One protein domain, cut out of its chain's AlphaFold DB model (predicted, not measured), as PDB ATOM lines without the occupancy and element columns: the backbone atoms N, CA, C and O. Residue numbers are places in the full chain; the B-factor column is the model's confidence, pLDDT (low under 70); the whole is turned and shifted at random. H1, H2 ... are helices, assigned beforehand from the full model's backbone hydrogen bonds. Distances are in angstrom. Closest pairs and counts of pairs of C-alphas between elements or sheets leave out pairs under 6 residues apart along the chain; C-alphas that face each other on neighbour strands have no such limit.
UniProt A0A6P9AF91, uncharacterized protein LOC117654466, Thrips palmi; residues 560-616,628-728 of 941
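This is residues 560 to 616 and 628 to 728 of the 941 residues of the protein "uncharacterized protein LOC117654466" of Thrips palmi (UniProt A0A6P9AF91). A compact body of crossed helices has H3, H6 and H7 as its core, with H1 and H2 packed on H3 and H6, and H8 on H7. H9 begins at H7, and its residues 715 to 728 stick out as an arm. The printed part has 158 residues with nine named helices, H1 to H9 in order, and no named strand: all helix. The radius of gyration of the C-alphas is 16.4 A, and the spans are 55 by 38 by 30 A.

H1, residues 560 to 571, and H2, residues 573 to 584, only just touch, only at the corner, with 3 pairs of C-alphas within 8 A; the closest are Ser 569 and Ala 576, 5.8 A. H3, residues 590 to 604, touches residues 560 to 565 of H1, closest C-alphas Glu 595 and Gly 561, 5.4 A. H4, residues 628 to 631, touches no helix; H5, residues 637 to 640, is near H6, residues 646 to 664. Residues 655 to 659 of H6 touch H2, closest C-alphas Leu 655 and Ala 579, 7.3 A. H7, residues 673 to 689, touches H6 with residues 673 to 680 at a steep tilt of 52 degrees, closest C-alphas Val 676 and Arg 662, 6.0 A. H8, residues 695 to 704, touches residues 683 to 687 of H7, closest C-alphas Trp 701 and Ala 687, 5.9 A. H9, residues 707 to 728, touches H7 with residues 707 to 710 alone, about perpendicular at 79 degrees, closest C-alphas Tyr 707 and Val 679, 7.0 A. Every O i to N i+4 pair is within hydrogen-bond range in H1, H2, H3, H6, H7, H8 and H9; H4 and H5 are too short for one.

H1 begins at C-alpha 560 (77.643, -0.725, 254.537). H6 measures 26.4 A, H7 24.0 A and H9 31.0 A, ending at C-alpha 728 (96.436, 21.220, 219.658).

Residues 617 to 627 are not printed; C-alphas 616 and 628 are 17.5 A apart. No link printed whole is long. pLDDT is under 70 at residues 608 to 616, 628 to 633 and 642 to 643.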
ATOM      1  N   LEU A 560      77.359   0.197 255.644       81.69
ATOM      2  CA  LEU A 560      77.643  -0.725 254.537       81.69
ATOM      3  C   LEU A 560      78.997  -1.448 254.682       81.69
ATOM      4  O   LEU A 560      79.123  -2.597 254.266       81.69
ATOM      5  N   GLY A 561      80.013  -0.805 255.267       81.56
ATOM      6  CA  GLY A 561      81.297  -1.443 255.573       81.56
ATOM      7  C   GLY A 561      81.166  -2.564 256.610       81.56
ATOM      8  O   GLY A 561      81.787  -3.615 256.461       81.56
ATOM      9  N   GLU A 562      80.316  -2.366 257.617       84.31
ATOM     10  CA  GLU A 562      79.964  -3.380 258.618       84.31
ATOM     11  C   GLU A 562      79.179  -4.549 257.990       84.31
ATOM     12  O   GLU A 562      79.578  -5.705 258.148       84.31
ATOM     13  N   GLU A 563      78.151  -4.261 257.180       85.00
ATOM     14  CA  GLU A 563      77.390  -5.264 256.407       85.00
ATOM     15  C   GLU A 563      78.306  -6.102 255.487       85.00
ATOM     16  O   GLU A 563      78.212  -7.333 255.451       85.00
ATOM     17  N   CYS A 564      79.260  -5.465 254.798       87.00
ATOM     18  CA  CYS A 564      80.233  -6.141 253.932       87.00
ATOM     19  C   CYS A 564      81.163  -7.094 254.701       87.00
ATOM     20  O   CYS A 564      81.443  -8.194 254.221       87.00
ATOM     21  N   LEU A 565      81.617  -6.716 255.901       86.81
ATOM     22  CA  LEU A 565      82.449  -7.573 256.758       86.81
ATOM     23  C   LEU A 565      81.643  -8.726 257.383       86.81
ATOM     24  O   LEU A 565      82.145  -9.851 257.486       86.81
ATOM     25  N   GLN A 566      80.379  -8.492 257.742       87.69
ATOM     26  CA  GLN A 566      79.474  -9.543 258.212       87.69
ATOM     27  C   GLN A 566      79.152 -10.555 257.098       87.69
ATOM     28  O   GLN A 566      79.116 -11.764 257.342       87.69
ATOM     29  N   TYR A 567      78.979 -10.095 255.857       87.75
ATOM     30  CA  TYR A 567      78.799 -10.972 254.699       87.75
ATOM     31  C   TYR A 567      80.062 -11.787 254.391       87.75
ATOM     32  O   TYR A 567      79.991 -13.005 254.238       87.75
ATOM     33  N   LEU A 568      81.231 -11.137 254.372       89.50
ATOM     34  CA  LEU A 568      82.527 -11.786 254.154       89.50
ATOM     35  C   LEU A 568      82.774 -12.919 255.163       89.50
ATOM     36  O   LEU A 568      83.132 -14.027 254.772       89.50
ATOM     37  N   SER A 569      82.548 -12.660 256.452       86.94
ATOM     38  CA  SER A 569      82.772 -13.642 257.523       86.94
ATOM     39  C   SER A 569      81.768 -14.803 257.526       86.94
ATOM     40  O   SER A 569      82.131 -15.913 257.914       86.94
ATOM     41  N   SER A 570      80.530 -14.582 257.070       87.44
ATOM     42  CA  SER A 570      79.486 -15.618 257.027       87.44
ATOM     43  C   SER A 570      79.502 -16.471 255.753       87.44
ATOM     44  O   SER A 570      79.260 -17.676 255.837       87.44
ATOM     45  N   HIS A 571      79.813 -15.887 254.591       85.62
ATOM     46  CA  HIS A 571      79.809 -16.586 253.301       85.62
ATOM     47  C   HIS A 571      81.200 -17.036 252.824       85.62
ATOM     48  O   HIS A 571      81.300 -18.081 252.183       85.62
ATOM     49  N   HIS A 572      82.275 -16.309 253.162       89.31
ATOM     50  CA  HIS A 572      83.645 -16.569 252.681       89.31
ATOM     51  C   HIS A 572      84.697 -16.547 253.818       89.31
ATOM     52  O   HIS A 572      85.665 -15.779 253.762       89.31
ATOM     53  N   PRO A 573      84.573 -17.403 254.854       86.62
ATOM     54  CA  PRO A 573      85.426 -17.352 256.049       86.62
ATOM     55  C   PRO A 573      86.915 -17.624 255.773       86.62
ATOM     56  O   PRO A 573      87.781 -17.154 256.509       86.62
ATOM     57  N   ASP A 574      87.243 -18.363 254.712       86.56
ATOM     58  CA  ASP A 574      88.635 -18.613 254.318       86.56
ATOM     59  C   ASP A 574      89.293 -17.371 253.697       86.56
ATOM     60  O   ASP A 574      90.476 -17.116 253.933       86.56
ATOM     61  N   LEU A 575      88.515 -16.562 252.968       88.06
ATOM     62  CA  LEU A 575      88.960 -15.273 252.440       88.06
ATOM     63  C   LEU A 575      89.135 -14.249 253.565       88.06
ATOM     64  O   LEU A 575      90.131 -13.530 253.563       88.06
ATOM     65  N   ALA A 576      88.217 -14.223 254.538       85.88
ATOM     66  CA  ALA A 576      88.317 -13.358 255.715       85.88
ATOM     67  C   ALA A 576      89.659 -13.560 256.441       85.88
ATOM     68  O   ALA A 576      90.448 -12.625 256.537       85.88
ATOM     69  N   ARG A 577      89.979 -14.806 256.825       86.50
ATOM     70  CA  ARG A 577      91.234 -15.144 257.525       86.50
ATOM     71  C   ARG A 577      92.489 -14.812 256.713       86.50
ATOM     72  O   ARG A 577      93.512 -14.449 257.289       86.50
ATOM     73  N   ARG A 578      92.432 -14.947 255.382       87.88
ATOM     74  CA  ARG A 578      93.536 -14.554 254.494       87.88
ATOM     75  C   ARG A 578      93.724 -13.037 254.485       87.88
ATOM     76  O   ARG A 578      94.846 -12.571 254.647       87.88
ATOM     77  N   ALA A 579      92.638 -12.284 254.315       86.12
ATOM     78  CA  ALA A 579      92.669 -10.827 254.294       86.12
ATOM     79  C   ALA A 579      93.125 -10.247 255.644       86.12
ATOM     80  O   ALA A 579      93.918  -9.313 255.658       86.12
ATOM     81  N   GLU A 580      92.698 -10.829 256.768       86.06
ATOM     82  CA  GLU A 580      93.183 -10.467 258.107       86.06
ATOM     83  C   GLU A 580      94.706 -10.637 258.211       86.06
ATOM     84  O   GLU A 580      95.401  -9.662 258.487       86.06
ATOM     85  N   GLY A 581      95.246 -11.818 257.885       83.81
ATOM     86  CA  GLY A 581      96.692 -12.067 257.945       83.81
ATOM     87  C   GLY A 581      97.527 -11.210 256.978       83.81
ATOM     88  O   GLY A 581      98.645 -10.814 257.308       83.81
ATOM     89  N   GLU A 582      96.997 -10.883 255.794       84.00
ATOM     90  CA  GLU A 582      97.665  -9.990 254.835       84.00
ATOM     91  C   GLU A 582      97.666  -8.514 255.289       84.00
ATOM     92  O   GLU A 582      98.606  -7.783 254.972       84.00
ATOM     93  N   GLU A 583      96.661  -8.068 256.048       84.75
ATOM     94  CA  GLU A 583      96.614  -6.722 256.639       84.75
ATOM     95  C   GLU A 583      97.433  -6.626 257.938       84.75
ATOM     96  O   GLU A 583      98.130  -5.630 258.144       84.75
ATOM     97  N   GLU A 584      97.437  -7.670 258.774       83.38
ATOM     98  CA  GLU A 584      98.313  -7.778 259.950       83.38
ATOM     99  C   GLU A 584      99.794  -7.679 259.553       83.38
ATOM    100  O   GLU A 584     100.555  -6.938 260.178       83.38
ATOM    101  N   ALA A 585     100.195  -8.334 258.457       82.56
ATOM    102  CA  ALA A 585     101.551  -8.242 257.909       82.56
ATOM    103  C   ALA A 585     101.956  -6.808 257.500       82.56
ATOM    104  O   ALA A 585     103.143  -6.471 257.505       82.56
ATOM    105  N   LEU A 586     100.987  -5.945 257.179       79.19
ATOM    106  CA  LEU A 586     101.194  -4.526 256.861       79.19
ATOM    107  C   LEU A 586     101.085  -3.598 258.080       79.19
ATOM    108  O   LEU A 586     101.287  -2.393 257.936       79.19
ATOM    109  N   HIS A 587     100.808  -4.136 259.273       73.56
ATOM    110  CA  HIS A 587     100.428  -3.369 260.468       73.56
ATOM    111  C   HIS A 587      99.152  -2.526 260.245       73.56
ATOM    112  O   HIS A 587      98.952  -1.482 260.874       73.56
ATOM    113  N   GLY A 588      98.297  -2.975 259.321       78.00
ATOM    114  CA  GLY A 588      96.996  -2.401 259.009       78.00
ATOM    115  C   GLY A 588      95.870  -3.030 259.830       78.00
ATOM    116  O   GLY A 588      96.077  -3.924 260.647       78.00
ATOM    117  N   ALA A 589      94.647  -2.557 259.598       81.50
ATOM    118  CA  ALA A 589      93.436  -3.165 260.134       81.50
ATOM    119  C   ALA A 589      92.457  -3.405 258.986       81.50
ATOM    120  O   ALA A 589      92.142  -2.468 258.244       81.50
ATOM    121  N   LEU A 590      91.932  -4.631 258.873       85.12
ATOM    122  CA  LEU A 590      91.017  -5.011 257.792       85.12
ATOM    123  C   LEU A 590      89.802  -4.077 257.698       85.12
ATOM    124  O   LEU A 590      89.366  -3.765 256.598       85.12
ATOM    125  N   SER A 591      89.307  -3.549 258.822       82.44
ATOM    126  CA  SER A 591      88.211  -2.569 258.848       82.44
ATOM    127  C   SER A 591      88.530  -1.261 258.111       82.44
ATOM    128  O   SER A 591      87.665  -0.728 257.423       82.44
ATOM    129  N   VAL A 592      89.768  -0.759 258.189       84.06
ATOM    130  CA  VAL A 592      90.208   0.459 257.479       84.06
ATOM    131  C   VAL A 592      90.330   0.191 255.980       84.06
ATOM    132  O   VAL A 592      89.895   1.002 255.161       84.06
ATOM    133  N   THR A 593      90.886  -0.962 255.613       86.00
ATOM    134  CA  THR A 593      91.071  -1.367 254.213       86.00
ATOM    135  C   THR A 593      89.747  -1.708 253.534       86.00
ATOM    136  O   THR A 593      89.509  -1.271 252.407       86.00
ATOM    137  N   ALA A 594      88.843  -2.391 254.238       87.31
ATOM    138  CA  ALA A 594      87.482  -2.657 253.793       87.31
ATOM    139  C   ALA A 594      86.712  -1.354 253.543       87.31
ATOM    140  O   ALA A 594      86.155  -1.161 252.470       87.31
ATOM    141  N   GLU A 595      86.749  -0.421 254.491       87.12
ATOM    142  CA  GLU A 595      86.061   0.868 254.395       87.12
ATOM    143  C   GLU A 595      86.627   1.763 253.265       87.12
ATOM    144  O   GLU A 595      85.874   2.462 252.579       87.12
ATOM    145  N   ARG A 596      87.944   1.707 253.001       86.38
ATOM    146  CA  ARG A 596      88.574   2.335 251.821       86.38
ATOM    147  C   ARG A 596      88.090   1.699 250.509       86.38
ATOM    148  O   ARG A 596      87.731   2.426 249.582       86.38
ATOM    149  N   LEU A 597      88.020   0.368 250.440       89.25
ATOM    150  CA  LEU A 597      87.526  -0.366 249.269       89.25
ATOM    151  C   LEU A 597      86.026  -0.125 249.016       89.25
ATOM    152  O   LEU A 597      85.626   0.076 247.872       89.25
ATOM    153  N   VAL A 598      85.200  -0.071 250.064       88.88
ATOM    154  CA  VAL A 598      83.761   0.239 249.978       88.88
ATOM    155  C   VAL A 598      83.532   1.651 249.432       88.88
ATOM    156  O   VAL A 598      82.687   1.825 248.552       88.88
ATOM    157  N   ARG A 599      84.320   2.655 249.852       86.56
ATOM    158  CA  ARG A 599      84.269   3.997 249.234       86.56
ATOM    159  C   ARG A 599      84.719   3.998 247.772       86.56
ATOM    160  O   ARG A 599      84.085   4.668 246.964       86.56
ATOM    161  N   LEU A 600      85.764   3.249 247.418       88.12
ATOM    162  CA  LEU A 600      86.260   3.127 246.040       88.12
ATOM    163  C   LEU A 600      85.198   2.514 245.111       88.12
ATOM    164  O   LEU A 600      84.867   3.103 244.081       88.12
ATOM    165  N   LEU A 601      84.626   1.366 245.487       87.94
ATOM    166  CA  LEU A 601      83.562   0.703 244.723       87.94
ATOM    167  C   LEU A 601      82.291   1.564 244.672       87.94
ATOM    168  O   LEU A 601      81.643   1.661 243.630       87.94
ATOM    169  N   GLY A 602      81.969   2.249 245.774       84.44
ATOM    170  CA  GLY A 602      80.883   3.220 245.834       84.44
ATOM    171  C   GLY A 602      81.072   4.404 244.883       84.44
ATOM    172  O   GLY A 602      80.097   4.823 244.264       84.44
ATOM    173  N   ALA A 603      82.294   4.913 244.704       83.12
ATOM    174  CA  ALA A 603      82.580   6.021 243.791       83.12
ATOM    175  C   ALA A 603      82.430   5.612 242.315       83.12
ATOM    176  O   ALA A 603      81.807   6.331 241.529       83.12
ATOM    177  N   GLU A 604      82.912   4.424 241.925       83.94
ATOM    178  CA  GLU A 604      82.712   3.923 240.556       83.94
ATOM    179  C   GLU A 604      81.224   3.684 240.246       83.94
ATOM    180  O   GLU A 604      80.738   4.110 239.194       83.94
ATOM    181  N   LEU A 605      80.467   3.134 241.204       82.44
ATOM    182  CA  LEU A 605      79.009   2.956 241.121       82.44
ATOM    183  C   LEU A 605      78.195   4.243 241.387       82.44
ATOM    184  O   LEU A 605      76.967   4.200 241.395       82.44
ATOM    185  N   SER A 606      78.849   5.399 241.567       79.56
ATOM    186  CA  SER A 606      78.226   6.720 241.796       79.56
ATOM    187  C   SER A 606      77.315   6.809 243.044       79.56
ATOM    188  O   SER A 606      76.382   7.619 243.116       79.56
ATOM    189  N   LEU A 607      77.597   5.989 244.059       74.19
ATOM    190  CA  LEU A 607      76.931   5.998 245.366       74.19
ATOM    191  C   LEU A 607      77.390   7.190 246.213       74.19
ATOM    192  O   LEU A 607      76.553   7.883 246.792       74.19
ATOM    193  N   CYS A 608      78.690   7.479 246.216       67.12
ATOM    194  CA  CYS A 608      79.299   8.656 246.833       67.12
ATOM    195  C   CYS A 608      79.950   9.564 245.777       67.12
ATOM    196  O   CYS A 608      80.304   9.112 244.690       67.12
ATOM    197  N   ASP A 609      80.105  10.847 246.106       55.97
ATOM    198  CA  ASP A 609      80.982  11.735 245.345       55.97
ATOM    199  C   ASP A 609      82.452  11.375 245.601       55.97
ATOM    200  O   ASP A 609      82.837  11.024 246.721       55.97
ATOM    201  N   ASP A 610      83.280  11.525 244.565       53.34
ATOM    202  CA  ASP A 610      84.737  11.540 244.675       53.34
ATOM    203  C   ASP A 610      85.170  12.721 245.559       53.34
ATOM    204  O   ASP A 610      85.325  13.848 245.090       53.34
ATOM    205  N   GLY A 611      85.320  12.467 246.862       47.56
ATOM    206  CA  GLY A 611      85.598  13.467 247.897       47.56
ATOM    207  C   GLY A 611      87.023  14.026 247.881       47.56
ATOM    208  O   GLY A 611      87.678  14.026 248.915       47.56
ATOM    209  N   GLY A 612      87.530  14.450 246.720       42.75
ATOM    210  CA  GLY A 612      88.860  15.043 246.524       42.75
ATOM    211  C   GLY A 612      90.041  14.065 246.604       42.75
ATOM    212  O   GLY A 612      90.980  14.200 245.830       42.75
ATOM    213  N   ALA A 613      89.963  13.036 247.452       41.59
ATOM    214  CA  ALA A 613      91.054  12.106 247.786       41.59
ATOM    215  C   ALA A 613      91.694  11.334 246.606       41.59
ATOM    216  O   ALA A 613      92.734  10.697 246.764       41.59
ATOM    217  N   TRP A 614      91.080  11.356 245.418       44.81
ATOM    218  CA  TRP A 614      91.524  10.588 244.247       44.81
ATOM    219  C   TRP A 614      91.553  11.395 242.938       44.81
ATOM    220  O   TRP A 614      91.729  10.802 241.874       44.81
ATOM    221  N   SER A 615      91.358  12.718 242.984       38.53
ATOM    222  CA  SER A 615      91.266  13.574 241.794       38.53
ATOM    223  C   SER A 615      92.177  14.798 241.880       38.53
ATOM    224  O   SER A 615      92.214  15.508 242.879       38.53
ATOM    225  N   THR A 616      92.896  15.078 240.794       35.41
ATOM    226  CA  THR A 616      93.759  16.260 240.671       35.41
ATOM    227  C   THR A 616      92.918  17.541 240.526       35.41
ATOM    228  O   THR A 616      91.924  17.512 239.794       35.41
ATOM    229  N   THR A 628      79.336  12.745 233.563       46.41
ATOM    230  CA  THR A 628      78.013  12.363 234.089       46.41
ATOM    231  C   THR A 628      76.999  12.132 232.970       46.41
ATOM    232  O   THR A 628      76.222  11.184 233.055       46.41
ATOM    233  N   ALA A 629      77.052  12.913 231.884       44.03
ATOM    234  CA  ALA A 629      76.246  12.665 230.687       44.03
ATOM    235  C   ALA A 629      76.598  11.323 230.013       44.03
ATOM    236  O   ALA A 629      75.697  10.567 229.658       44.03
ATOM    237  N   ALA A 630      77.887  10.978 229.900       51.12
ATOM    238  CA  ALA A 630      78.320   9.678 229.376       51.12
ATOM    239  C   ALA A 630      77.861   8.502 230.264       51.12
ATOM    240  O   ALA A 630      77.384   7.488 229.755       51.12
ATOM    241  N   LYS A 631      77.922   8.657 231.596       58.38
ATOM    242  CA  LYS A 631      77.424   7.657 232.558       58.38
ATOM    243  C   LYS A 631      75.898   7.478 232.543       58.38
ATOM    244  O   LYS A 631      75.428   6.452 233.021       58.38
ATOM    245  N   ALA A 632      75.113   8.397 231.974       58.72
ATOM    246  CA  ALA A 632      73.644   8.321 231.992       58.72
ATOM    247  C   ALA A 632      73.060   7.090 231.262       58.72
ATOM    248  O   ALA A 632      71.923   6.696 231.534       58.72
ATOM    249  N   HIS A 633      73.826   6.473 230.358       69.38
ATOM    250  CA  HIS A 633      73.454   5.240 229.652       69.38
ATOM    251  C   HIS A 633      74.171   3.985 230.175       69.38
ATOM    252  O   HIS A 633      73.864   2.886 229.717       69.38
ATOM    253  N   LEU A 634      75.107   4.129 231.118       79.69
ATOM    254  CA  LEU A 634      75.844   3.008 231.689       79.69
ATOM    255  C   LEU A 634      75.023   2.366 232.813       79.69
ATOM    256  O   LEU A 634      74.563   3.044 233.730       79.69
ATOM    257  N   TYR A 635      74.859   1.050 232.736       85.38
ATOM    258  CA  TYR A 635      74.233   0.232 233.773       85.38
ATOM    259  C   TYR A 635      75.001  -1.086 233.927       85.38
ATOM    260  O   TYR A 635      75.724  -1.510 233.024       85.38
ATOM    261  N   GLN A 636      74.843  -1.759 235.057       87.00
ATOM    262  CA  GLN A 636      75.551  -2.985 235.404       87.00
ATOM    263  C   GLN A 636      74.553  -4.156 235.408       87.00
ATOM    264  O   GLN A 636      73.751  -4.252 236.338       87.00
ATOM    265  N   PRO A 637      74.579  -5.067 234.408       86.19
ATOM    266  CA  PRO A 637      73.615  -6.170 234.305       86.19
ATOM    267  C   PRO A 637      73.519  -7.034 235.572       86.19
ATOM    268  O   PRO A 637      72.427  -7.423 235.982       86.19
ATOM    269  N   LEU A 638      74.655  -7.265 236.239       84.69
ATOM    270  CA  LEU A 638      74.743  -8.027 237.488       84.69
ATOM    271  C   LEU A 638      73.946  -7.430 238.664       84.69
ATOM    272  O   LEU A 638      73.602  -8.171 239.579       84.69
ATOM    273  N   VAL A 639      73.592  -6.138 238.649       85.50
ATOM    274  CA  VAL A 639      72.735  -5.530 239.691       85.50
ATOM    275  C   VAL A 639      71.327  -6.144 239.687       85.50
ATOM    276  O   VAL A 639      70.678  -6.220 240.731       85.50
ATOM    277  N   PHE A 640      70.860  -6.617 238.528       82.56
ATOM    278  CA  PHE A 640      69.543  -7.239 238.367       82.56
ATOM    279  C   PHE A 640      69.549  -8.747 238.685       82.56
ATOM    280  O   PHE A 640      68.489  -9.329 238.913       82.56
ATOM    281  N   ALA A 641      70.724  -9.379 238.775       76.81
ATOM    282  CA  ALA A 641      70.884 -10.784 239.153       76.81
ATOM    283  C   ALA A 641      70.791 -10.958 240.685       76.81
ATOM    284  O   ALA A 641      71.790 -11.149 241.375       76.81
ATOM    285  N   ARG A 642      69.572 -10.872 241.236       66.75
ATOM    286  CA  ARG A 642      69.323 -10.813 242.696       66.75
ATOM    287  C   ARG A 642      69.545 -12.117 243.479       66.75
ATOM    288  O   ARG A 642      69.197 -12.162 244.655       66.75
ATOM    289  N   GLU A 643      70.097 -13.163 242.867       64.75
ATOM    290  CA  GLU A 643      70.417 -14.422 243.564       64.75
ATOM    291  C   GLU A 643      71.482 -14.229 244.657       64.75
ATOM    292  O   GLU A 643      71.500 -14.964 245.643       64.75
ATOM    293  N   VAL A 644      72.348 -13.220 244.503       71.50
ATOM    294  CA  VAL A 644      73.442 -12.906 245.430       71.50
ATOM    295  C   VAL A 644      73.540 -11.378 245.600       71.50
ATOM    296  O   VAL A 644      73.353 -10.654 244.619       71.50
ATOM    297  N   PRO A 645      73.804 -10.829 246.805       81.31
ATOM    298  CA  PRO A 645      73.902  -9.381 247.007       81.31
ATOM    299  C   PRO A 645      75.092  -8.762 246.252       81.31
ATOM    300  O   PRO A 645      76.219  -8.742 246.742       81.31
ATOM    301  N   PHE A 646      74.809  -8.190 245.075       86.62
ATOM    302  CA  PHE A 646      75.785  -7.651 244.115       86.62
ATOM    303  C   PHE A 646      76.960  -6.885 244.741       86.62
ATOM    304  O   PHE A 646      78.113  -7.223 244.494       86.62
ATOM    305  N   PHE A 647      76.690  -5.875 245.575       87.75
ATOM    306  CA  PHE A 647      77.753  -5.041 246.150       87.75
ATOM    307  C   PHE A 647      78.676  -5.820 247.103       87.75
ATOM    308  O   PHE A 647      79.875  -5.560 247.149       87.75
ATOM    309  N   HIS A 648      78.139  -6.805 247.825       89.25
ATOM    310  CA  HIS A 648      78.887  -7.579 248.816       89.25
ATOM    311  C   HIS A 648      79.809  -8.614 248.143       89.25
ATOM    312  O   HIS A 648      80.953  -8.789 248.559       89.25
ATOM    313  N   GLU A 649      79.367  -9.238 247.046       90.00
ATOM    314  CA  GLU A 649      80.232 -10.091 246.214       90.00
ATOM    315  C   GLU A 649      81.270  -9.291 245.419       90.00
ATOM    316  O   GLU A 649      82.422  -9.715 245.296       90.00
ATOM    317  N   LEU A 650      80.904  -8.100 244.929       90.50
ATOM    318  CA  LEU A 650      81.851  -7.176 244.305       90.50
ATOM    319  C   LEU A 650      82.948  -6.757 245.299       90.50
ATOM    320  O   LEU A 650      84.122  -6.715 244.938       90.50
ATOM    321  N   PHE A 651      82.587  -6.524 246.563       91.81
ATOM    322  CA  PHE A 651      83.527  -6.270 247.654       91.81
ATOM    323  C   PHE A 651      84.449  -7.470 247.935       91.81
ATOM    324  O   PHE A 651      85.666  -7.291 248.004       91.81
ATOM    325  N   CYS A 652      83.918  -8.697 248.018       91.12
ATOM    326  CA  CYS A 652      84.730  -9.905 248.228       91.12
ATOM    327  C   CYS A 652      85.736 -10.133 247.082       91.12
ATOM    328  O   CYS A 652      86.911 -10.434 247.317       91.12
ATOM    329  N   ARG A 653      85.316  -9.910 245.830       90.31
ATOM    330  CA  ARG A 653      86.211  -9.894 244.658       90.31
ATOM    331  C   ARG A 653      87.225  -8.756 244.718       90.31
ATOM    332  O   ARG A 653      88.387  -8.962 244.383       90.31
ATOM    333  N   GLY A 654      86.820  -7.584 245.203       90.38
ATOM    334  CA  GLY A 654      87.699  -6.434 245.394       90.38
ATOM    335  C   GLY A 654      88.811  -6.671 246.411       90.38
ATOM    336  O   GLY A 654      89.938  -6.254 246.157       90.38
ATOM    337  N   LEU A 655      88.547  -7.398 247.501       89.44
ATOM    338  CA  LEU A 655      89.588  -7.809 248.452       89.44
ATOM    339  C   LEU A 655      90.597  -8.773 247.806       89.44
ATOM    340  O   LEU A 655      91.802  -8.560 247.922       89.44
ATOM    341  N   ASN A 656      90.124  -9.777 247.059       90.12
ATOM    342  CA  ASN A 656      90.999 -10.688 246.305       90.12
ATOM    343  C   ASN A 656      91.852  -9.955 245.255       90.12
ATOM    344  O   ASN A 656      93.050 -10.215 245.125       90.12
ATOM    345  N   LEU A 657      91.253  -9.018 244.514       91.00
ATOM    346  CA  LEU A 657      91.958  -8.217 243.517       91.00
ATOM    347  C   LEU A 657      92.980  -7.273 244.163       91.00
ATOM    348  O   LEU A 657      94.081  -7.124 243.635       91.00
ATOM    349  N   LEU A 658      92.653  -6.679 245.312       90.81
ATOM    350  CA  LEU A 658      93.565  -5.843 246.091       90.81
ATOM    351  C   LEU A 658      94.791  -6.642 246.552       90.81
ATOM    352  O   LEU A 658      95.918  -6.193 246.343       90.81
ATOM    353  N   ALA A 659      94.587  -7.848 247.089       88.19
ATOM    354  CA  ALA A 659      95.653  -8.778 247.466       88.19
ATOM    355  C   ALA A 659      96.539  -9.185 246.271       88.19
ATOM    356  O   ALA A 659      97.769  -9.184 246.361       88.19
ATOM    357  N   LYS A 660      95.930  -9.506 245.121       89.62
ATOM    358  CA  LYS A 660      96.646  -9.849 243.878       89.62
ATOM    359  C   LYS A 660      97.480  -8.667 243.367       89.62
ATOM    360  O   LYS A 660      98.693  -8.790 243.222       89.62
ATOM    361  N   THR A 661      96.859  -7.506 243.187       90.38
ATOM    362  CA  THR A 661      97.500  -6.294 242.648       90.38
ATOM    363  C   THR A 661      98.599  -5.769 243.577       90.38
ATOM    364  O   THR A 661      99.652  -5.346 243.109       90.38
ATOM    365  N   ARG A 662      98.432  -5.885 244.903       89.56
ATOM    366  CA  ARG A 662      99.484  -5.597 245.895       89.56
ATOM    367  C   ARG A 662     100.724  -6.475 245.695       89.56
ATOM    368  O   ARG A 662     101.839  -5.954 245.725       89.56
ATOM    369  N   ARG A 663     100.538  -7.785 245.466       89.31
ATOM    370  CA  ARG A 663     101.633  -8.728 245.166       89.31
ATOM    371  C   ARG A 663     102.315  -8.396 243.836       89.31
ATOM    372  O   ARG A 663     103.542  -8.347 243.795       89.31
ATOM    373  N   GLU A 664     101.544  -8.098 242.789       89.69
ATOM    374  CA  GLU A 664     102.063  -7.700 241.468       89.69
ATOM    375  C   GLU A 664     102.899  -6.412 241.531       89.69
ATOM    376  O   GLU A 664     104.015  -6.373 241.014       89.69
ATOM    377  N   MET A 665     102.415  -5.388 242.241       87.38
ATOM    378  CA  MET A 665     103.132  -4.124 242.472       87.38
ATOM    379  C   MET A 665     104.283  -4.240 243.486       87.38
ATOM    380  O   MET A 665     105.003  -3.268 243.704       87.38
ATOM    381  N   ARG A 666     104.456  -5.402 244.136       86.81
ATOM    382  CA  ARG A 666     105.430  -5.646 245.220       86.81
ATOM    383  C   ARG A 666     105.333  -4.632 246.372       86.81
ATOM    384  O   ARG A 666     106.327  -4.366 247.049       86.81
ATOM    385  N   ALA A 667     104.137  -4.093 246.604       85.75
ATOM    386  CA  ALA A 667     103.858  -3.086 247.620       85.75
ATOM    387  C   ALA A 667     103.938  -3.702 249.027       85.75
ATOM    388  O   ALA A 667     103.199  -4.635 249.345       85.75
ATOM    389  N   LYS A 668     104.847  -3.184 249.864       78.50
ATOM    390  CA  LYS A 668     105.148  -3.717 251.210       78.50
ATOM    391  C   LYS A 668     104.871  -2.733 252.344       78.50
ATOM    392  O   LYS A 668     105.027  -3.104 253.503       78.50
ATOM    393  N   THR A 669     104.510  -1.486 252.039       79.38
ATOM    394  CA  THR A 669     104.273  -0.456 253.055       79.38
ATOM    395  C   THR A 669     102.853   0.088 252.979       79.38
ATOM    396  O   THR A 669     102.246   0.143 251.911       79.38
ATOM    397  N   GLN A 670     102.346   0.575 254.113       75.06
ATOM    398  CA  GLN A 670     101.032   1.217 254.189       75.06
ATOM    399  C   GLN A 670     100.915   2.453 253.273       75.06
ATOM    400  O   GLN A 670      99.823   2.770 252.814       75.06
ATOM    401  N   ARG A 671     102.036   3.121 252.956       77.69
ATOM    402  CA  ARG A 671     102.086   4.273 252.033       77.69
ATOM    403  C   ARG A 671     101.852   3.882 250.574       77.69
ATOM    404  O   ARG A 671     101.351   4.684 249.793       77.69
ATOM    405  N   ASP A 672     102.185   2.650 250.198       82.62
ATOM    406  CA  ASP A 672     101.948   2.151 248.842       82.62
ATOM    407  C   ASP A 672     100.476   1.769 248.625       82.62
ATOM    408  O   ASP A 672     100.027   1.682 247.482       82.62
ATOM    409  N   GLN A 673      99.703   1.566 249.702       81.31
ATOM    410  CA  GLN A 673      98.317   1.104 249.629       81.31
ATOM    411  C   GLN A 673      97.437   2.023 248.775       81.31
ATOM    412  O   GLN A 673      96.615   1.529 248.005       81.31
ATOM    413  N   ASP A 674      97.635   3.339 248.851       84.19
ATOM    414  CA  ASP A 674      96.846   4.298 248.077       84.19
ATOM    415  C   ASP A 674      97.182   4.231 246.574       84.19
ATOM    416  O   ASP A 674      96.294   4.354 245.731       84.19
ATOM    417  N   LYS A 675      98.429   3.898 246.208       85.50
ATOM    418  CA  LYS A 675      98.808   3.606 244.812       85.50
ATOM    419  C   LYS A 675      98.181   2.299 244.321       85.50
ATOM    420  O   LYS A 675      97.647   2.266 243.214       85.50
ATOM    421  N   VAL A 676      98.179   1.247 245.148       88.56
ATOM    422  CA  VAL A 676      97.512  -0.029 244.818       88.56
ATOM    423  C   VAL A 676      96.004   0.181 244.632       88.56
ATOM    424  O   VAL A 676      95.434  -0.301 243.655       88.56
ATOM    425  N   LEU A 677      95.355   0.960 245.505       87.00
ATOM    426  CA  LEU A 677      93.933   1.290 245.388       87.00
ATOM    427  C   LEU A 677      93.614   2.066 244.097       87.00
ATOM    428  O   LEU A 677      92.581   1.800 243.488       87.00
ATOM    429  N   ARG A 678      94.501   2.946 243.603       85.88
ATOM    430  CA  ARG A 678      94.334   3.596 242.283       85.88
ATOM    431  C   ARG A 678      94.356   2.590 241.122       85.88
ATOM    432  O   ARG A 678      93.526   2.706 240.220       85.88
ATOM    433  N   VAL A 679      95.243   1.590 241.152       88.38
ATOM    434  CA  VAL A 679      95.269   0.508 240.143       88.38
ATOM    435  C   VAL A 679      93.988  -0.327 240.218       88.38
ATOM    436  O   VAL A 679      93.313  -0.494 239.205       88.38
ATOM    437  N   VAL A 680      93.590  -0.762 241.418       90.62
ATOM    438  CA  VAL A 680      92.346  -1.523 241.656       90.62
ATOM    439  C   VAL A 680      91.113  -0.755 241.177       90.62
ATOM    440  O   VAL A 680      90.231  -1.323 240.534       90.62
ATOM    441  N   ARG A 681      91.072   0.563 241.407       89.12
ATOM    442  CA  ARG A 681      90.020   1.450 240.896       89.12
ATOM    443  C   ARG A 681      89.944   1.442 239.370       89.12
ATOM    444  O   ARG A 681      88.845   1.373 238.827       89.12
ATOM    445  N   ARG A 682      91.085   1.482 238.676       86.38
ATOM    446  CA  ARG A 682      91.147   1.406 237.209       86.38
ATOM    447  C   ARG A 682      90.739   0.025 236.686       86.38
ATOM    448  O   ARG A 682      89.944  -0.031 235.755       86.38
ATOM    449  N   GLN A 683      91.190  -1.063 237.314       89.44
ATOM    450  CA  GLN A 683      90.781  -2.434 236.963       89.44
ATOM    451  C   GLN A 683      89.256  -2.610 237.058       89.44
ATOM    452  O   GLN A 683      88.628  -3.090 236.113       89.44
ATOM    453  N   PHE A 684      88.642  -2.156 238.157       89.69
ATOM    454  CA  PHE A 684      87.185  -2.183 238.296       89.69
ATOM    455  C   PHE A 684      86.473  -1.257 237.316       89.69
ATOM    456  O   PHE A 684      85.440  -1.650 236.783       89.69
ATOM    457  N   ARG A 685      87.002  -0.060 237.040       88.25
ATOM    458  CA  ARG A 685      86.409   0.858 236.060       88.25
ATOM    459  C   ARG A 685      86.284   0.211 234.683       88.25
ATOM    460  O   ARG A 685      85.197   0.232 234.117       88.25
ATOM    461  N   GLU A 686      87.348  -0.410 234.176       86.31
ATOM    462  CA  GLU A 686      87.303  -1.080 232.870       86.31
ATOM    463  C   GLU A 686      86.359  -2.292 232.875       86.31
ATOM    464  O   GLU A 686      85.510  -2.413 231.990       86.31
ATOM    465  N   ALA A 687      86.401  -3.133 233.914       88.06
ATOM    466  CA  ALA A 687      85.494  -4.279 234.037       88.06
ATOM    467  C   ALA A 687      84.006  -3.876 234.174       88.06
ATOM    468  O   ALA A 687      83.122  -4.577 233.678       88.06
ATOM    469  N   LEU A 688      83.708  -2.743 234.822       87.19
ATOM    470  CA  LEU A 688      82.351  -2.198 234.945       87.19
ATOM    471  C   LEU A 688      81.888  -1.485 233.664       87.19
ATOM    472  O   LEU A 688      80.701  -1.561 233.339       87.19
ATOM    473  N   ASN A 689      82.799  -0.837 232.930       85.94
ATOM    474  CA  ASN A 689      82.537  -0.254 231.608       85.94
ATOM    475  C   ASN A 689      82.223  -1.331 230.558       85.94
ATOM    476  O   ASN A 689      81.408  -1.093 229.672       85.94
ATOM    477  N   ALA A 690      82.806  -2.528 230.686       84.56
ATOM    478  CA  ALA A 690      82.526  -3.677 229.823       84.56
ATOM    479  C   ALA A 690      81.113  -4.284 229.997       84.56
ATOM    480  O   ALA A 690      80.764  -5.214 229.272       84.56
ATOM    481  N   GLN A 691      80.306  -3.786 230.949       84.19
ATOM    482  CA  GLN A 691      78.930  -4.228 231.232       84.19
ATOM    483  C   GLN A 691      78.777  -5.759 231.327       84.19
ATOM    484  O   GLN A 691      77.881  -6.354 230.727       84.19
ATOM    485  N   VAL A 692      79.657  -6.403 232.096       83.81
ATOM    486  CA  VAL A 692      79.664  -7.863 232.282       83.81
ATOM    487  C   VAL A 692      78.316  -8.415 232.775       83.81
ATOM    488  O   VAL A 692      77.648  -7.822 233.628       83.81
ATOM    489  N   ASN A 693      77.917  -9.569 232.234       82.88
ATOM    490  CA  ASN A 693      76.609 -10.197 232.463       82.88
ATOM    491  C   ASN A 693      76.625 -11.352 233.478       82.88
ATOM    492  O   ASN A 693      75.568 -11.819 233.893       82.88
ATOM    493  N   SER A 694      77.811 -11.813 233.870       85.75
ATOM    494  CA  SER A 694      78.018 -12.969 234.744       85.75
ATOM    495  C   SER A 694      79.277 -12.783 235.593       85.75
ATOM    496  O   SER A 694      80.227 -12.113 235.183       85.75
ATOM    497  N   TRP A 695      79.295 -13.384 236.785       86.50
ATOM    498  CA  TRP A 695      80.445 -13.306 237.691       86.50
ATOM    499  C   TRP A 695      81.702 -13.948 237.092       86.50
ATOM    500  O   TRP A 695      82.772 -13.360 237.186       86.50
ATOM    501  N   ASP A 696      81.568 -15.064 236.366       86.69
ATOM    502  CA  ASP A 696      82.692 -15.677 235.641       86.69
ATOM    503  C   ASP A 696      83.271 -14.750 234.559       86.69
ATOM    504  O   ASP A 696      84.474 -14.772 234.299       86.69
ATOM    505  N   GLN A 697      82.437 -13.928 233.911       86.31
ATOM    506  CA  GLN A 697      82.908 -12.937 232.943       86.31
ATOM    507  C   GLN A 697      83.632 -11.782 233.646       86.31
ATOM    508  O   GLN A 697      84.675 -11.352 233.157       86.31
ATOM    509  N   MET A 698      83.138 -11.316 234.800       87.00
ATOM    510  CA  MET A 698      83.854 -10.341 235.633       87.00
ATOM    511  C   MET A 698      85.223 -10.883 236.063       87.00
ATOM    512  O   MET A 698      86.231 -10.201 235.906       87.00
ATOM    513  N   ASP A 699      85.267 -12.126 236.539       87.88
ATOM    514  CA  ASP A 699      86.492 -12.783 236.994       87.88
ATOM    515  C   ASP A 699      87.505 -12.956 235.842       87.88
ATOM    516  O   ASP A 699      88.703 -12.761 236.050       87.88
ATOM    517  N   ARG A 700      87.049 -13.224 234.606       88.38
ATOM    518  CA  ARG A 700      87.911 -13.210 233.404       88.38
ATOM    519  C   ARG A 700      88.466 -11.818 233.109       88.38
ATOM    520  O   ARG A 700      89.684 -11.687 233.037       88.38
ATOM    521  N   TRP A 701      87.627 -10.785 233.043       87.06
ATOM    522  CA  TRP A 701      88.072  -9.400 232.814       87.06
ATOM    523  C   TRP A 701      89.097  -8.926 233.857       87.06
ATOM    524  O   TRP A 701      90.120  -8.344 233.507       87.06
ATOM    525  N   LEU A 702      88.877  -9.231 235.140       88.44
ATOM    526  CA  LEU A 702      89.827  -8.918 236.215       88.44
ATOM    527  C   LEU A 702      91.107  -9.776 236.165       88.44
ATOM    528  O   LEU A 702      92.132  -9.399 236.737       88.44
ATOM    529  N   SER A 703      91.080 -10.929 235.490       86.50
ATOM    530  CA  SER A 703      92.275 -11.736 235.223       86.50
ATOM    531  C   SER A 703      93.075 -11.244 234.009       86.50
ATOM    532  O   SER A 703      94.303 -11.287 234.052       86.50
ATOM    533  N   GLU A 704      92.389 -10.722 232.987       88.19
ATOM    534  CA  GLU A 704      92.946 -10.147 231.752       88.19
ATOM    535  C   GLU A 704      93.517  -8.729 231.951       88.19
ATOM    536  O   GLU A 704      94.291  -8.256 231.121       88.19
ATOM    537  N   LEU A 705      93.198  -8.077 233.078       86.94
ATOM    538  CA  LEU A 705      93.701  -6.757 233.484       86.94
ATOM    539  C   LEU A 705      94.655  -6.814 234.705       86.94
ATOM    540  O   LEU A 705      94.363  -6.200 235.738       86.94
ATOM    541  N   PRO A 706      95.806  -7.517 234.643       89.75
ATOM    542  CA  PRO A 706      96.842  -7.418 235.674       89.75
ATOM    543  C   PRO A 706      97.480  -6.018 235.686       89.75
ATOM    544  O   PRO A 706      97.318  -5.232 234.747       89.75
ATOM    545  N   TYR A 707      98.268  -5.713 236.718       89.62
ATOM    546  CA  TYR A 707      98.961  -4.428 236.871       89.62
ATOM    547  C   TYR A 707      99.761  -4.014 235.622       89.62
ATOM    548  O   TYR A 707      99.722  -2.848 235.239       89.62
ATOM    549  N   SER A 708     100.428  -4.953 234.942       87.19
ATOM    550  CA  SER A 708     101.189  -4.672 233.714       87.19
ATOM    551  C   SER A 708     100.318  -4.172 232.556       87.19
ATOM    552  O   SER A 708     100.730  -3.267 231.836       87.19
ATOM    553  N   ALA A 709      99.101  -4.703 232.400       87.38
ATOM    554  CA  ALA A 709      98.154  -4.232 231.390       87.38
ATOM    555  C   ALA A 709      97.626  -2.829 231.733       87.38
ATOM    556  O   ALA A 709      97.520  -1.976 230.857       87.38
ATOM    557  N   VAL A 710      97.359  -2.560 233.017       87.50
ATOM    558  CA  VAL A 710      96.946  -1.226 233.486       87.50
ATOM    559  C   VAL A 710      98.062  -0.194 233.293       87.50
ATOM    560  O   VAL A 710      97.787   0.916 232.845       87.50
ATOM    561  N   ALA A 711      99.315  -0.564 233.567       83.62
ATOM    562  CA  ALA A 711     100.475   0.290 233.333       83.62
ATOM    563  C   ALA A 711     100.648   0.626 231.841       83.62
ATOM    564  O   ALA A 711     100.800   1.797 231.506       83.62
ATOM    565  N   ALA A 712     100.528  -0.362 230.946       85.25
ATOM    566  CA  ALA A 712     100.587  -0.144 229.498       85.25
ATOM    567  C   ALA A 712      99.417   0.716 228.967       85.25
ATOM    568  O   ALA A 712      99.589   1.494 228.028       85.25
ATOM    569  N   LEU A 713      98.224   0.614 229.569       83.25
ATOM    570  CA  LEU A 713      97.104   1.512 229.259       83.25
ATOM    571  C   LEU A 713      97.406   2.958 229.668       83.25
ATOM    572  O   LEU A 713      97.113   3.863 228.892       83.25
ATOM    573  N   TRP A 714      98.007   3.181 230.841       81.00
ATOM    574  CA  TRP A 714      98.419   4.520 231.274       81.00
ATOM    575  C   TRP A 714      99.553   5.093 230.423       81.00
ATOM    576  O   TRP A 714      99.469   6.247 230.030       81.00
ATOM    577  N   GLU A 715     100.560   4.293 230.071       80.88
ATOM    578  CA  GLU A 715     101.631   4.695 229.149       80.88
ATOM    579  C   GLU A 715     101.056   5.146 227.796       80.88
ATOM    580  O   GLU A 715     101.374   6.228 227.304       80.88
ATOM    581  N   LYS A 716     100.113   4.374 227.239       81.88
ATOM    582  CA  LYS A 716      99.387   4.750 226.021       81.88
ATOM    583  C   LYS A 716      98.560   6.031 226.191       81.88
ATOM    584  O   LYS A 716      98.518   6.839 225.266       81.88
ATOM    585  N   GLU A 717      97.890   6.213 227.330       80.75
ATOM    586  CA  GLU A 717      97.118   7.428 227.616       80.75
ATOM    587  C   GLU A 717      98.022   8.662 227.722       80.75
ATOM    588  O   GLU A 717      97.710   9.670 227.090       80.75
ATOM    589  N   CYS A 718      99.160   8.571 228.420       74.19
ATOM    590  CA  CYS A 718     100.174   9.626 228.489       74.19
ATOM    591  C   CYS A 718     100.670  10.014 227.092       74.19
ATOM    592  O   CYS A 718     100.510  11.167 226.701       74.19
ATOM    593  N   LEU A 719     101.135   9.045 226.295       73.38
ATOM    594  CA  LEU A 719     101.590   9.284 224.919       73.38
ATOM    595  C   LEU A 719     100.493   9.904 224.036       73.38
ATOM    596  O   LEU A 719     100.780  10.753 223.192       73.38
ATOM    597  N   SER A 720      99.228   9.511 224.224       72.94
ATOM    598  CA  SER A 720      98.105  10.105 223.485       72.94
ATOM    599  C   SER A 720      97.769  11.528 223.939       72.94
ATOM    600  O   SER A 720      97.470  12.366 223.099       72.94
ATOM    601  N   ALA A 721      97.873  11.832 225.235       71.62
ATOM    602  CA  ALA A 721      97.640  13.169 225.771       71.62
ATOM    603  C   ALA A 721      98.771  14.136 225.382       71.62
ATOM    604  O   ALA A 721      98.512  15.273 224.990       71.62
ATOM    605  N   GLU A 722     100.022  13.677 225.418       70.62
ATOM    606  CA  GLU A 722     101.182  14.398 224.885       70.62
ATOM    607  C   GLU A 722     100.987  14.683 223.388       70.62
ATOM    608  O   GLU A 722     101.046  15.837 222.965       70.62
ATOM    609  N   GLN A 723     100.624  13.669 222.595       71.12
ATOM    610  CA  GLN A 723     100.283  13.844 221.181       71.12
ATOM    611  C   GLN A 723      99.140  14.854 220.967       71.12
ATOM    612  O   GLN A 723      99.284  15.748 220.136       71.12
ATOM    613  N   ASP A 724      98.042  14.769 221.720       70.69
ATOM    614  CA  ASP A 724      96.901  15.683 221.596       70.69
ATOM    615  C   ASP A 724      97.259  17.124 221.994       70.69
ATOM    616  O   ASP A 724      96.826  18.064 221.323       70.69
ATOM    617  N   THR A 725      98.072  17.333 223.035       74.69
ATOM    618  CA  THR A 725      98.544  18.680 223.422       74.69
ATOM    619  C   THR A 725      99.463  19.288 222.363       74.69
ATOM    620  O   THR A 725      99.284  20.453 222.003       74.69
ATOM    621  N   VAL A 726     100.378  18.500 221.790       72.25
ATOM    622  CA  VAL A 726     101.247  18.935 220.687       72.25
ATOM    623  C   VAL A 726     100.424  19.238 219.431       72.25
ATOM    624  O   VAL A 726     100.575  20.312 218.853       72.25
ATOM    625  N   LEU A 727      99.496  18.360 219.035       74.06
ATOM    626  CA  LEU A 727      98.606  18.573 217.883       74.06
ATOM    627  C   LEU A 727      97.659  19.769 218.066       74.06
ATOM    628  O   LEU A 727      97.304  20.427 217.085       74.06
ATOM    629  N   SER A 728      97.274  20.068 219.309       77.56
ATOM    630  CA  SER A 728      96.436  21.220 219.658       77.56
ATOM    631  C   SER A 728      97.208  22.541 219.725       77.56
ATOM    632  O   SER A 728      96.569  23.592 219.745       77.56
TER     633      SER A 728